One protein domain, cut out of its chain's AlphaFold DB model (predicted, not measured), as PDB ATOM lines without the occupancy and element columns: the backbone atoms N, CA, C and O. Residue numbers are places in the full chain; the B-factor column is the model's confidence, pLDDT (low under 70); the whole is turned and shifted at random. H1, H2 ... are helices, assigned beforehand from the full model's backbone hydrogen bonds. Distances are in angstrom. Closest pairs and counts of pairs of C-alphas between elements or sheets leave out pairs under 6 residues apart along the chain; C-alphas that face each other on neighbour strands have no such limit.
ATOM      1  N   SER A   4     -20.789 -15.054  24.048       90.50
ATOM      2  CA  SER A   4     -21.785 -14.265  24.784       90.50
ATOM      3  C   SER A   4     -21.179 -12.993  25.379       90.50
ATOM      4  O   SER A   4     -21.824 -11.948  25.371       90.50
ATOM      5  N   VAL A   5     -19.930 -13.057  25.854       88.62
ATOM      6  CA  VAL A   5     -19.225 -11.890  26.415       88.62
ATOM      7  C   VAL A   5     -18.902 -10.892  25.309       88.62
ATOM      8  O   VAL A   5     -19.173  -9.703  25.456       88.62
ATOM      9  N   VAL A   6     -18.399 -11.379  24.172       91.94
ATOM     10  CA  VAL A   6     -18.093 -10.533  23.009       91.94
ATOM     11  C   VAL A   6     -19.364  -9.859  22.487       91.94
ATOM     12  O   VAL A   6     -19.376  -8.650  22.254       91.94
ATOM     13  N   PHE A   7     -20.464 -10.608  22.364       95.69
ATOM     14  CA  PHE A   7     -21.754 -10.058  21.951       95.69
ATOM     15  C   PHE A   7     -22.262  -8.978  22.916       95.69
ATOM     16  O   PHE A   7     -22.712  -7.916  22.475       95.69
ATOM     17  N   GLN A   8     -22.163  -9.212  24.228       95.25
ATOM     18  CA  GLN A   8     -22.544  -8.228  25.242       95.25
ATOM     19  C   GLN A   8     -21.717  -6.940  25.130       95.25
ATOM     20  O   GLN A   8     -22.290  -5.852  25.163       95.25
ATOM     21  N   GLN A   9     -20.401  -7.046  24.934       94.88
ATOM     22  CA  GLN A   9     -19.498  -5.893  24.826       94.88
ATOM     23  C   GLN A   9     -19.757  -5.069  23.563       94.88
ATOM     24  O   GLN A   9     -19.911  -3.849  23.643       94.88
ATOM     25  N   ILE A  10     -19.906  -5.729  22.408       97.00
ATOM     26  CA  ILE A  10     -20.298  -5.063  21.157       97.00
ATOM     27  C   ILE A  10     -21.645  -4.355  21.340       97.00
ATOM     28  O   ILE A  10     -21.794  -3.195  20.957       97.00
ATOM     29  N   SER A  11     -22.612  -5.018  21.982       97.69
ATOM     30  CA  SER A  11     -23.934  -4.438  22.238       97.69
ATOM     31  C   SER A  11     -23.866  -3.187  23.114       97.69
ATOM     32  O   SER A  11     -24.605  -2.236  22.876       97.69
ATOM     33  N   GLN A  12     -23.003  -3.163  24.132       97.06
ATOM     34  CA  GLN A  12     -22.833  -1.997  25.005       97.06
ATOM     35  C   GLN A  12     -22.174  -0.822  24.277       97.06
ATOM     36  O   GLN A  12     -22.656   0.306  24.387       97.06
ATOM     37  N   LEU A  13     -21.130  -1.084  23.487       97.50
ATOM     38  CA  LEU A  13     -20.470  -0.067  22.666       97.50
ATOM     39  C   LEU A  13     -21.442   0.543  21.648       97.50
ATOM     40  O   LEU A  13     -21.578   1.764  21.585       97.50
ATOM     41  N   ALA A  14     -22.189  -0.296  20.925       98.06
ATOM     42  CA  ALA A  14     -23.185   0.171  19.964       98.06
ATOM     43  C   ALA A  14     -24.285   0.999  20.648       98.06
ATOM     44  O   ALA A  14     -24.656   2.062  20.159       98.06
ATOM     45  N   LYS A  15     -24.772   0.566  21.822       97.56
ATOM     46  CA  LYS A  15     -25.747   1.337  22.614       97.56
ATOM     47  C   LYS A  15     -25.210   2.704  23.047       97.56
ATOM     48  O   LYS A  15     -25.979   3.660  23.047       97.56
ATOM     49  N   SER A  16     -23.927   2.799  23.406       95.69
ATOM     50  CA  SER A  16     -23.284   4.071  23.771       95.69
ATOM     51  C   SER A  16     -23.242   5.053  22.599       95.69
ATOM     52  O   SER A  16     -23.470   6.246  22.773       95.69
ATOM     53  N   ASP A  17     -22.989   4.553  21.393       96.69
ATOM     54  CA  ASP A  17     -22.990   5.366  20.179       96.69
ATOM     55  C   ASP A  17     -24.406   5.803  19.787       96.69
ATOM     56  O   ASP A  17     -24.643   6.978  19.500       96.69
ATOM     57  N   ILE A  18     -25.365   4.876  19.842       97.75
ATOM     58  CA  ILE A  18     -26.777   5.157  19.551       97.75
ATOM     59  C   ILE A  18     -27.331   6.208  20.518       97.75
ATOM     60  O   ILE A  18     -28.036   7.120  20.093       97.75
ATOM     61  N   SER A  19     -26.984   6.141  21.810       95.69
ATOM     62  CA  SER A  19     -27.439   7.140  22.789       95.69
ATOM     63  C   SER A  19     -26.859   8.539  22.548       95.69
ATOM     64  O   SER A  19     -27.431   9.523  23.014       95.69
ATOM     65  N   LYS A  20     -25.771   8.641  21.776       94.00
ATOM     66  CA  LYS A  20     -25.177   9.899  21.301       94.00
ATOM     67  C   LYS A  20     -25.727  10.354  19.943       94.00
ATOM     68  O   LYS A  20     -25.242  11.339  19.395       94.00
ATOM     69  N   GLY A  21     -26.726   9.656  19.401       96.62
ATOM     70  CA  GLY A  21     -27.369   9.988  18.128       96.62
ATOM     71  C   GLY A  21     -26.654   9.445  16.889       96.62
ATOM     72  O   GLY A  21     -26.988   9.853  15.778       96.62
ATOM     73  N   ILE A  22     -25.684   8.538  17.048       97.31
ATOM     74  CA  ILE A  22     -25.050   7.860  15.911       97.31
ATOM     75  C   ILE A  22     -26.040   6.848  15.322       97.31
ATOM     76  O   ILE A  22     -26.730   6.133  16.049       97.31
ATOM     77  N   GLU A  23     -26.100   6.785  13.992       98.25
ATOM     78  CA  GLU A  23     -26.965   5.853  13.266       98.25
ATOM     79  C   GLU A  23     -26.654   4.384  13.653       98.25
ATOM     80  O   GLU A  23     -25.478   4.031  13.793       98.25
ATOM     81  N   PRO A  24     -27.665   3.515  13.864       98.06
ATOM     82  CA  PRO A  24     -27.460   2.159  14.384       98.06
ATOM     83  C   PRO A  24     -26.486   1.266  13.605       98.06
ATOM     84  O   PRO A  24     -25.723   0.521  14.232       98.06
ATOM     85  N   ALA A  25     -26.480   1.299  12.270       97.94
ATOM     86  CA  ALA A  25     -25.537   0.510  11.480       97.94
ATOM     87  C   ALA A  25     -24.099   1.030  11.644       97.94
ATOM     88  O   ALA A  25     -23.183   0.230  11.852       97.94
ATOM     89  N   VAL A  26     -23.904   2.353  11.654       98.06
ATOM     90  CA  VAL A  26     -22.602   2.983  11.944       98.06
ATOM     91  C   VAL A  26     -22.136   2.658  13.365       98.06
ATOM     92  O   VAL A  26     -20.992   2.252  13.559       98.06
ATOM     93  N   ALA A  27     -23.017   2.762  14.360       97.94
ATOM     94  CA  ALA A  27     -22.728   2.407  15.749       97.94
ATOM     95  C   ALA A  27     -22.310   0.935  15.894       97.94
ATOM     96  O   ALA A  27     -21.349   0.613  16.594       97.94
ATOM     97  N   THR A  28     -22.998   0.031  15.190       97.88
ATOM     98  CA  THR A  28     -22.668  -1.401  15.186       97.88
ATOM     99  C   THR A  28     -21.302  -1.660  14.550       97.88
ATOM    100  O   THR A  28     -20.511  -2.444  15.081       97.88
ATOM    101  N   GLN A  29     -20.989  -0.979  13.444       98.19
ATOM    102  CA  GLN A  29     -19.690  -1.091  12.783       98.19
ATOM    103  C   GLN A  29     -18.556  -0.547  13.666       98.19
ATOM    104  O   GLN A  29     -17.561  -1.243  13.876       98.19
ATOM    105  N   ASN A  30     -18.738   0.631  14.271       97.44
ATOM    106  CA  ASN A  30     -17.782   1.214  15.217       97.44
ATOM    107  C   ASN A  30     -17.519   0.281  16.409       97.44
ATOM    108  O   ASN A  30     -16.371   0.092  16.822       97.44
ATOM    109  N   ALA A  31     -18.576  -0.323  16.960       98.06
ATOM    110  CA  ALA A  31     -18.473  -1.278  18.057       98.06
ATOM    111  C   ALA A  31     -17.673  -2.526  17.655       98.06
ATOM    112  O   ALA A  31     -16.790  -2.956  18.399       98.06
ATOM    113  N   LYS A  32     -17.922  -3.078  16.462       97.94
ATOM    114  CA  LYS A  32     -17.177  -4.224  15.918       97.94
ATOM    115  C   LYS A  32     -15.691  -3.912  15.723       97.94
ATOM    116  O   LYS A  32     -14.841  -4.724  16.093       97.94
ATOM    117  N   GLU A  33     -15.367  -2.759  15.144       98.06
ATOM    118  CA  GLU A  33     -13.978  -2.332  14.934       98.06
ATOM    119  C   GLU A  33     -13.249  -2.135  16.262       98.06
ATOM    120  O   GLU A  33     -12.137  -2.631  16.450       98.06
ATOM    121  N   THR A  34     -13.915  -1.484  17.216       98.06
ATOM    122  CA  THR A  34     -13.401  -1.307  18.578       98.06
ATOM    123  C   THR A  34     -13.133  -2.657  19.232       98.06
ATOM    124  O   THR A  34     -12.044  -2.884  19.753       98.06
ATOM    125  N   MET A  35     -14.082  -3.591  19.143       97.62
ATOM    126  CA  MET A  35     -13.935  -4.916  19.740       97.62
ATOM    127  C   MET A  35     -12.812  -5.728  19.083       97.62
ATOM    128  O   MET A  35     -12.085  -6.438  19.768       97.62
ATOM    129  N   THR A  36     -12.615  -5.585  17.772       97.88
ATOM    130  CA  THR A  36     -11.491  -6.217  17.063       97.88
ATOM    131  C   THR A  36     -10.150  -5.740  17.632       97.88
ATOM    132  O   THR A  36      -9.262  -6.553  17.888       97.88
ATOM    133  N   LYS A  37     -10.020  -4.433  17.905       98.31
ATOM    134  CA  LYS A  37      -8.828  -3.858  18.550       98.31
ATOM    135  C   LYS A  37      -8.682  -4.328  20.002       98.31
ATOM    136  O   LYS A  37      -7.577  -4.667  20.410       98.31
ATOM    137  N   VAL A  38      -9.779  -4.428  20.757       98.00
ATOM    138  CA  VAL A  38      -9.766  -4.998  22.119       98.00
ATOM    139  C   VAL A  38      -9.263  -6.443  22.117       98.00
ATOM    140  O   VAL A  38      -8.445  -6.797  22.960       98.00
ATOM    141  N   ILE A  39      -9.703  -7.274  21.169       96.44
ATOM    142  CA  ILE A  39      -9.247  -8.669  21.056       96.44
ATOM    143  C   ILE A  39      -7.746  -8.722  20.754       96.44
ATOM    144  O   ILE A  39      -7.025  -9.462  21.417       96.44
ATOM    145  N   ALA A  40      -7.257  -7.888  19.831       97.50
ATOM    146  CA  ALA A  40      -5.829  -7.807  19.530       97.50
ATOM    147  C   ALA A  40      -4.994  -7.383  20.755       97.50
ATOM    148  O   ALA A  40      -3.937  -7.959  21.024       97.50
ATOM    149  N   LEU A  41      -5.482  -6.411  21.534       97.69
ATOM    150  CA  LEU A  41      -4.861  -6.011  22.799       97.69
ATOM    151  C   LEU A  41      -4.888  -7.142  23.828       97.69
ATOM    152  O   LEU A  41      -3.880  -7.381  24.492       97.69
ATOM    153  N   LYS A  42      -6.004  -7.873  23.935       96.12
ATOM    154  CA  LYS A  42      -6.091  -9.040  24.812       96.12
ATOM    155  C   LYS A  42      -5.024 -10.058  24.450       96.12
ATOM    156  O   LYS A  42      -4.290 -10.471  25.333       96.12
ATOM    157  N   ASP A  43      -4.895 -10.434  23.180       95.75
ATOM    158  CA  ASP A  43      -3.924 -11.453  22.756       95.75
ATOM    159  C   ASP A  43      -2.476 -11.027  23.058       95.75
ATOM    160  O   ASP A  43      -1.659 -11.829  23.533       95.75
ATOM    161  N   LYS A  44      -2.172  -9.735  22.879       95.94
ATOM    162  CA  LYS A  44      -0.896  -9.140  23.299       95.94
ATOM    163  C   LYS A  44      -0.679  -9.262  24.810       95.94
ATOM    164  O   LYS A  44       0.411  -9.639  25.244       95.94
ATOM    165  N   LEU A  45      -1.683  -8.939  25.625       94.75
ATOM    166  CA  LEU A  45      -1.581  -9.020  27.083       94.75
ATOM    167  C   LEU A  45      -1.501 -10.469  27.568       94.75
ATOM    168  O   LEU A  45      -0.621 -10.768  28.364       94.75
ATOM    169  N   SER A  46      -2.309 -11.384  27.044       94.38
ATOM    170  CA  SER A  46      -2.254 -12.811  27.381       94.38
ATOM    171  C   SER A  46      -0.883 -13.423  27.093       94.38
ATOM    172  O   SER A  46      -0.398 -14.242  27.865       94.38
ATOM    173  N   THR A  47      -0.202 -12.973  26.034       93.75
ATOM    174  CA  THR A  47       1.184 -13.388  25.753       93.75
ATOM    175  C   THR A  47       2.156 -12.925  26.846       93.75
ATOM    176  O   THR A  47       3.068 -13.657  27.224       93.75
ATOM    177  N   ASN A  48       1.962 -11.714  27.373       91.31
ATOM    178  CA  ASN A  48       2.817 -11.128  28.409       91.31
ATOM    179  C   ASN A  48       2.447 -11.566  29.837       91.31
ATOM    180  O   ASN A  48       3.276 -11.435  30.741       91.31
ATOM    181  N   TYR A  49       1.217 -12.043  30.034       92.50
ATOM    182  CA  TYR A  49       0.605 -12.392  31.318       92.50
ATOM    183  C   TYR A  49      -0.155 -13.733  31.210       92.50
ATOM    184  O   TYR A  49      -1.367 -13.773  31.423       92.50
ATOM    185  N   PRO A  50       0.534 -14.847  30.894       89.56
ATOM    186  CA  PRO A  50      -0.105 -16.121  30.532       89.56
ATOM    187  C   PRO A  50      -0.878 -16.794  31.676       89.56
ATOM    188  O   PRO A  50      -1.684 -17.689  31.437       89.56
ATOM    189  N   SER A  51      -0.630 -16.391  32.924       88.88
ATOM    190  CA  SER A  51      -1.346 -16.884  34.104       88.88
ATOM    191  C   SER A  51      -2.711 -16.221  34.310       88.88
ATOM    192  O   SER A  51      -3.485 -16.679  35.152       88.88
ATOM    193  N   VAL A  52      -3.021 -15.149  33.574       88.00
ATOM    194  CA  VAL A  52      -4.265 -14.395  33.737       88.00
ATOM    195  C   VAL A  52      -5.291 -14.827  32.698       88.00
ATOM    196  O   VAL A  52      -4.990 -15.036  31.529       88.00
ATOM    197  N   ASN A  53      -6.539 -14.966  33.142       91.12
ATOM    198  CA  ASN A  53      -7.636 -15.424  32.306       91.12
ATOM    199  C   ASN A  53      -7.960 -14.420  31.179       91.12
ATOM    200  O   ASN A  53      -8.339 -13.279  31.441       91.12
ATOM    201  N   ASP A  54      -7.912 -14.888  29.931       92.12
ATOM    202  CA  ASP A  54      -8.260 -14.122  28.727       92.12
ATOM    203  C   ASP A  54      -9.607 -13.398  28.806       92.12
ATOM    204  O   ASP A  54      -9.723 -12.254  28.377       92.12
ATOM    205  N   GLN A  55     -10.644 -14.059  29.326       92.56
ATOM    206  CA  GLN A  55     -11.977 -13.472  29.431       92.56
ATOM    207  C   GLN A  55     -11.977 -12.278  30.388       92.56
ATOM    208  O   GLN A  55     -12.647 -11.288  30.104       92.56
ATOM    209  N   LEU A  56     -11.211 -12.354  31.480       92.19
ATOM    210  CA  LEU A  56     -11.063 -11.248  32.423       92.19
ATOM    211  C   LEU A  56     -10.340 -10.065  31.770       92.19
ATOM    212  O   LEU A  56     -10.799  -8.933  31.888       92.19
ATOM    213  N   ILE A  57      -9.262 -10.327  31.021       94.75
ATOM    214  CA  ILE A  57      -8.537  -9.282  30.281       94.75
ATOM    215  C   ILE A  57      -9.468  -8.609  29.262       94.75
ATOM    216  O   ILE A  57      -9.549  -7.381  29.223       94.75
ATOM    217  N   THR A  58     -10.222  -9.387  28.475       95.25
ATOM    218  CA  THR A  58     -11.191  -8.841  27.511       95.25
ATOM    219  C   THR A  58     -12.257  -7.987  28.199       95.25
ATOM    220  O   THR A  58     -12.606  -6.919  27.692       95.25
ATOM    221  N   GLN A  59     -12.803  -8.448  29.331       94.50
ATOM    222  CA  GLN A  59     -13.795  -7.702  30.115       94.50
ATOM    223  C   GLN A  59     -13.237  -6.366  30.593       94.50
ATOM    224  O   GLN A  59     -13.827  -5.330  30.289       94.50
ATOM    225  N   GLN A  60     -12.064  -6.384  31.223       95.62
ATOM    226  CA  GLN A  60     -11.437  -5.183  31.758       95.62
ATOM    227  C   GLN A  60     -11.112  -4.162  30.663       95.62
ATOM    228  O   GLN A  60     -11.419  -2.979  30.808       95.62
ATOM    229  N   LEU A  61     -10.522  -4.605  29.547       97.88
ATOM    230  CA  LEU A  61     -10.231  -3.725  28.413       97.88
ATOM    231  C   LEU A  61     -11.512  -3.094  27.856       97.88
ATOM    232  O   LEU A  61     -11.548  -1.891  27.614       97.88
ATOM    233  N   SER A  62     -12.573  -3.885  27.683       96.94
ATOM    234  CA  SER A  62     -13.839  -3.391  27.126       96.94
ATOM    235  C   SER A  62     -14.504  -2.353  28.029       96.94
ATOM    236  O   SER A  62     -14.986  -1.339  27.529       96.94
ATOM    237  N   GLU A  63     -14.501  -2.568  29.349       96.88
ATOM    238  CA  GLU A  63     -15.040  -1.605  30.318       96.88
ATOM    239  C   GLU A  63     -14.252  -0.294  30.334       96.88
ATOM    240  O   GLU A  63     -14.853   0.785  30.336       96.88
ATOM    241  N   LEU A  64     -12.918  -0.363  30.297       98.19
ATOM    242  CA  LEU A  64     -12.059   0.823  30.254       98.19
ATOM    243  C   LEU A  64     -12.276   1.623  28.964       98.19
ATOM    244  O   LEU A  64     -12.444   2.843  29.014       98.19
ATOM    245  N   VAL A  65     -12.350   0.938  27.819       98.44
ATOM    246  CA  VAL A  65     -12.623   1.569  26.521       98.44
ATOM    247  C   VAL A  65     -13.998   2.228  26.513       98.44
ATOM    248  O   VAL A  65     -14.113   3.399  26.146       98.44
ATOM    249  N   LEU A  66     -15.039   1.511  26.946       97.62
ATOM    250  CA  LEU A  66     -16.397   2.050  27.022       97.62
ATOM    251  C   LEU A  66     -16.454   3.276  27.940       97.62
ATOM    252  O   LEU A  66     -17.033   4.291  27.561       97.62
ATOM    253  N   THR A  67     -15.804   3.214  29.105       97.38
ATOM    254  CA  THR A  67     -15.717   4.338  30.047       97.38
ATOM    255  C   THR A  67     -15.041   5.544  29.401       97.38
ATOM    256  O   THR A  67     -15.582   6.648  29.446       97.38
ATOM    257  N   GLY A  68     -13.899   5.347  28.735       97.31
ATOM    258  CA  GLY A  68     -13.209   6.412  28.008       97.31
ATOM    259  C   GLY A  68     -14.105   7.062  26.952       97.31
ATOM    260  O   GLY A  68     -14.231   8.286  26.915       97.31
ATOM    261  N   ILE A  69     -14.800   6.252  26.150       95.75
ATOM    262  CA  ILE A  69     -15.747   6.731  25.135       95.75
ATOM    263  C   ILE A  69     -16.910   7.498  25.779       95.75
ATOM    264  O   ILE A  69     -17.307   8.553  25.278       95.75
ATOM    265  N   MET A  70     -17.481   7.008  26.880       94.69
ATOM    266  CA  MET A  70     -18.567   7.687  27.600       94.69
ATOM    267  C   MET A  70     -18.130   9.037  28.175       94.69
ATOM    268  O   MET A  70     -18.922   9.975  28.176       94.69
ATOM    269  N   LEU A  71     -16.862   9.165  28.569       95.56
ATOM    270  CA  LEU A  71     -16.242  10.422  28.998       95.56
ATOM    271  C   LEU A  71     -15.849  11.346  27.828       95.56
ATOM    272  O   LEU A  71     -15.215  12.375  28.044       95.56
ATOM    273  N   GLY A  72     -16.216  10.997  26.593       94.31
ATOM    274  CA  GLY A  72     -15.974  11.816  25.405       94.31
ATOM    275  C   GLY A  72     -14.588  11.642  24.787       94.31
ATOM    276  O   GLY A  72     -14.202  12.449  23.945       94.31
ATOM    277  N   LYS A  73     -13.824  10.613  25.174       96.44
ATOM    278  CA  LYS A  73     -12.541  10.316  24.528       96.44
ATOM    279  C   LYS A  73     -12.764   9.709  23.148       96.44
ATOM    280  O   LYS A  73     -13.671   8.904  22.937       96.44
ATOM    281  N   GLU A  74     -11.857  10.042  22.238       95.88
ATOM    282  CA  GLU A  74     -11.727   9.343  20.963       95.88
ATOM    283  C   GLU A  74     -11.401   7.863  21.186       95.88
ATOM    284  O   GLU A  74     -10.647   7.519  22.100       95.88
ATOM    285  N   ARG A  75     -11.928   6.983  20.326       95.88
ATOM    286  CA  ARG A  75     -11.805   5.522  20.492       95.88
ATOM    287  C   ARG A  75     -10.357   5.052  20.575       95.88
ATOM    288  O   ARG A  75     -10.031   4.263  21.453       95.88
ATOM    289  N   ASP A  76      -9.487   5.563  19.707       96.88
ATOM    290  CA  ASP A  76      -8.073   5.171  19.702       96.88
ATOM    291  C   ASP A  76      -7.344   5.630  20.971       96.88
ATOM    292  O   ASP A  76      -6.505   4.900  21.495       96.88
ATOM    293  N   LYS A  77      -7.716   6.793  21.523       98.12
ATOM    294  CA  LYS A  77      -7.190   7.252  22.816       98.12
ATOM    295  C   LYS A  77      -7.696   6.373  23.959       98.12
ATOM    296  O   LYS A  77      -6.904   5.962  24.796       98.12
ATOM    297  N   ALA A  78      -8.990   6.047  23.967       98.25
ATOM    298  CA  ALA A  78      -9.577   5.162  24.971       98.25
ATOM    299  C   ALA A  78      -8.945   3.757  24.943       98.25
ATOM    300  O   ALA A  78      -8.709   3.177  25.996       98.25
ATOM    301  N   LEU A  79      -8.626   3.229  23.756       98.38
ATOM    302  CA  LEU A  79      -7.921   1.955  23.585       98.38
ATOM    303  C   LEU A  79      -6.486   1.999  24.112       98.38
ATOM    304  O   LEU A  79      -6.089   1.094  24.843       98.38
ATOM    305  N   ALA A  80      -5.726   3.042  23.769       98.12
ATOM    306  CA  ALA A  80      -4.350   3.197  24.233       98.12
ATOM    307  C   ALA A  80      -4.275   3.307  25.765       98.12
ATOM    308  O   ALA A  80      -3.477   2.627  26.404       98.12
ATOM    309  N   GLU A  81      -5.157   4.106  26.368       98.31
ATOM    310  CA  GLU A  81      -5.228   4.216  27.826       98.31
ATOM    311  C   GLU A  81      -5.714   2.919  28.487       98.31
ATOM    312  O   GLU A  81      -5.200   2.532  29.534       98.31
ATOM    313  N   ALA A  82      -6.687   2.222  27.890       98.31
ATOM    314  CA  ALA A  82      -7.147   0.935  28.405       98.31
ATOM    315  C   ALA A  82      -6.015  -0.102  28.418       98.31
ATOM    316  O   ALA A  82      -5.892  -0.851  29.388       98.31
ATOM    317  N   GLU A  83      -5.169  -0.125  27.383       98.12
ATOM    318  CA  GLU A  83      -3.971  -0.966  27.344       98.12
ATOM    319  C   GLU A  83      -2.988  -0.613  28.468       98.12
ATOM    320  O   GLU A  83      -2.512  -1.511  29.170       98.12
ATOM    321  N   GLU A  84      -2.689   0.674  28.655       98.06
ATOM    322  CA  GLU A  84      -1.771   1.147  29.696       98.06
ATOM    323  C   GLU A  84      -2.269   0.764  31.096       98.06
ATOM    324  O   GLU A  84      -1.542   0.145  31.881       98.06
ATOM    325  N   ILE A  85      -3.542   1.056  31.384       98.00
ATOM    326  CA  ILE A  85      -4.179   0.742  32.664       98.00
ATOM    327  C   ILE A  85      -4.203  -0.772  32.888       98.00
ATOM    328  O   ILE A  85      -3.778  -1.233  33.947       98.00
ATOM    329  N   ALA A  86      -4.645  -1.564  31.905       97.19
ATOM    330  CA  ALA A  86      -4.691  -3.020  32.034       97.19
ATOM    331  C   ALA A  86      -3.294  -3.612  32.265       97.19
ATOM    332  O   ALA A  86      -3.127  -4.467  33.132       97.19
ATOM    333  N   THR A  87      -2.272  -3.122  31.560       96.50
ATOM    334  CA  THR A  87      -0.877  -3.551  31.752       96.50
ATOM    335  C   THR A  87      -0.379  -3.246  33.165       96.50
ATOM    336  O   THR A  87       0.263  -4.098  33.791       96.50
ATOM    337  N   SER A  88      -0.678  -2.048  33.673       96.56
ATOM    338  CA  SER A  88      -0.305  -1.618  35.023       96.56
ATOM    339  C   SER A  88      -0.999  -2.456  36.101       96.56
ATOM    340  O   SER A  88      -0.348  -2.941  37.033       96.56
ATOM    341  N   LEU A  89      -2.301  -2.713  35.934       95.12
ATOM    342  CA  LEU A  89      -3.080  -3.562  36.834       95.12
ATOM    343  C   LEU A  89      -2.550  -4.996  36.843       95.12
ATOM    344  O   LEU A  89      -2.265  -5.520  37.914       95.12
ATOM    345  N   LEU A  90      -2.334  -5.600  35.670       94.31
ATOM    346  CA  LEU A  90      -1.791  -6.958  35.552       94.31
ATOM    347  C   LEU A  90      -0.419  -7.077  36.224       94.31
ATOM    348  O   LEU A  90      -0.189  -8.006  36.998       94.31
ATOM    349  N   SER A  91       0.473  -6.113  35.983       92.75
ATOM    350  CA  SER A  91       1.793  -6.068  36.626       92.75
ATOM    351  C   SER A  91       1.681  -5.973  38.148       92.75
ATOM    352  O   SER A  91       2.373  -6.695  38.866       92.75
ATOM    353  N   SER A  92       0.785  -5.116  38.643       93.50
ATOM    354  CA  SER A  92       0.555  -4.931  40.080       93.50
ATOM    355  C   SER A  92      -0.039  -6.183  40.724       93.50
ATOM    356  O   SER A  92       0.389  -6.580  41.805       93.50
ATOM    357  N   THR A  93      -0.985  -6.849  40.057       91.00
ATOM    358  CA  THR A  93      -1.572  -8.107  40.533       91.00
ATOM    359  C   THR A  93      -0.511  -9.193  40.662       91.00
ATOM    360  O   THR A  93      -0.425  -9.813  41.715       91.00
ATOM    361  N   LEU A  94       0.333  -9.386  39.644       87.69
ATOM    362  CA  LEU A  94       1.415 -10.375  39.697       87.69
ATOM    363  C   LEU A  94       2.413 -10.093  40.828       87.69
ATOM    364  O   LEU A  94       2.832 -11.021  41.522       87.69
ATOM    365  N   ALA A  95       2.755  -8.818  41.045       89.75
ATOM    366  CA  ALA A  95       3.626  -8.410  42.144       89.75
ATOM    367  C   ALA A  95       3.014  -8.730  43.521       89.75
ATOM    368  O   ALA A  95       3.730  -9.149  44.426       89.75
ATOM    369  N   LEU A  96       1.693  -8.580  43.673       91.81
ATOM    370  CA  LEU A  96       0.976  -8.895  44.913       91.81
ATOM    371  C   LEU A  96       0.798 -10.401  45.142       91.81
ATOM    372  O   LEU A  96       0.820 -10.847  46.287       91.81
ATOM    373  N   THR A  97       0.608 -11.189  44.081       88.56
ATOM    374  CA  THR A  97       0.381 -12.640  44.188       88.56
ATOM    375  C   THR A  97       1.667 -13.465  44.124       88.56
ATOM    376  O   THR A  97       1.601 -14.691  44.194       88.56
ATOM    377  N   GLY A  98       2.833 -12.827  43.960       76.88
ATOM    378  CA  GLY A  98       4.122 -13.512  43.810       76.88
ATOM    379  C   GLY A  98       4.212 -14.376  42.547       76.88
ATOM    380  O   GLY A  98       5.037 -15.282  42.467       76.88
TER     381      GLY A  98
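What this domain is: This is residues 4 to 98 of the 112 residues of an uncharacterized protein of Leptospira langatensis (UniProt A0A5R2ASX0). Four helices fold back and forth in a zigzag, each slanting back on the one before it. H1 and H3 lie side by side, pointing the same way, and pack on the longest helix, H2, one toward each end of it; H4 folds back from the end of H3 as a V and runs the same way as H2, touching its second half. The printed part has 95 residues with four named helices, in the order H1, H2, H3, H4, and no named strand; its class is all helix. It is compact, with a radius of gyration of the C-alphas of 13.7 A, yet elongated in outline, spanning 47 by 25 by 16 A.

Where its parts are: Begin at C-alpha 4, at (-21.785, -14.265, 24.784); from there H1, residues 4 to 19, runs 22.2 A from first to last C-alpha. Look next at Pro 24, C-alpha at (-27.460, 2.159, 14.384), where H2 begins; it holds residues 24 to 48 and is 35.9 A long. H3, residues 54 to 70, is 24.1 A long. H4, residues 75 to 97, is 32.2 A long and ends at C-alpha 97, at (0.381, -12.640, 44.188).

How they stand to each other: H2 and H3 are the hubs, touching three other helices each. With residues 24 to 35 alone H2 touches H1, at a steep tilt of 45 degrees, opposite ways; the closest C-alphas are those of Ala 14 and Ala 27, 4.8 A apart. With residues 35 to 46 alone it touches H3, at a steep tilt of 46 degrees, opposite ways; look at the C-alphas of Lys 42 and Thr 58, the closest, 5.8 A apart. H1 and H3 touch at a shallow tilt of 2 degrees, the same way, with the C-alphas of Leu 13 and Leu 66 closest at 6.3 A. H3 and H4 form a helical hairpin at a steep tilt of 43 degrees; find its closest C-alphas at Gly 68 and Ala 78, 4.9 A apart. H2, with residues 34 to 45 alone, touches H4 at a shallow tilt of 32 degrees, the same way, the closest C-alphas being those of Leu 41 and Glu 83, 6.8 A apart. H1 and H4 are apart. In H1, H2, H3 and H4 every pair of O i and N i+4 is within hydrogen-bond range.

The domain as a whole: The two C-alphas farthest apart are those of Glu 23 and Gly 98, 47.7 A. The printed part, residues 4 to 98, has no cut, and the three links between the helices are tight. The mean pLDDT of the printed part is 95.4, and no printed residue is under 70 in this model.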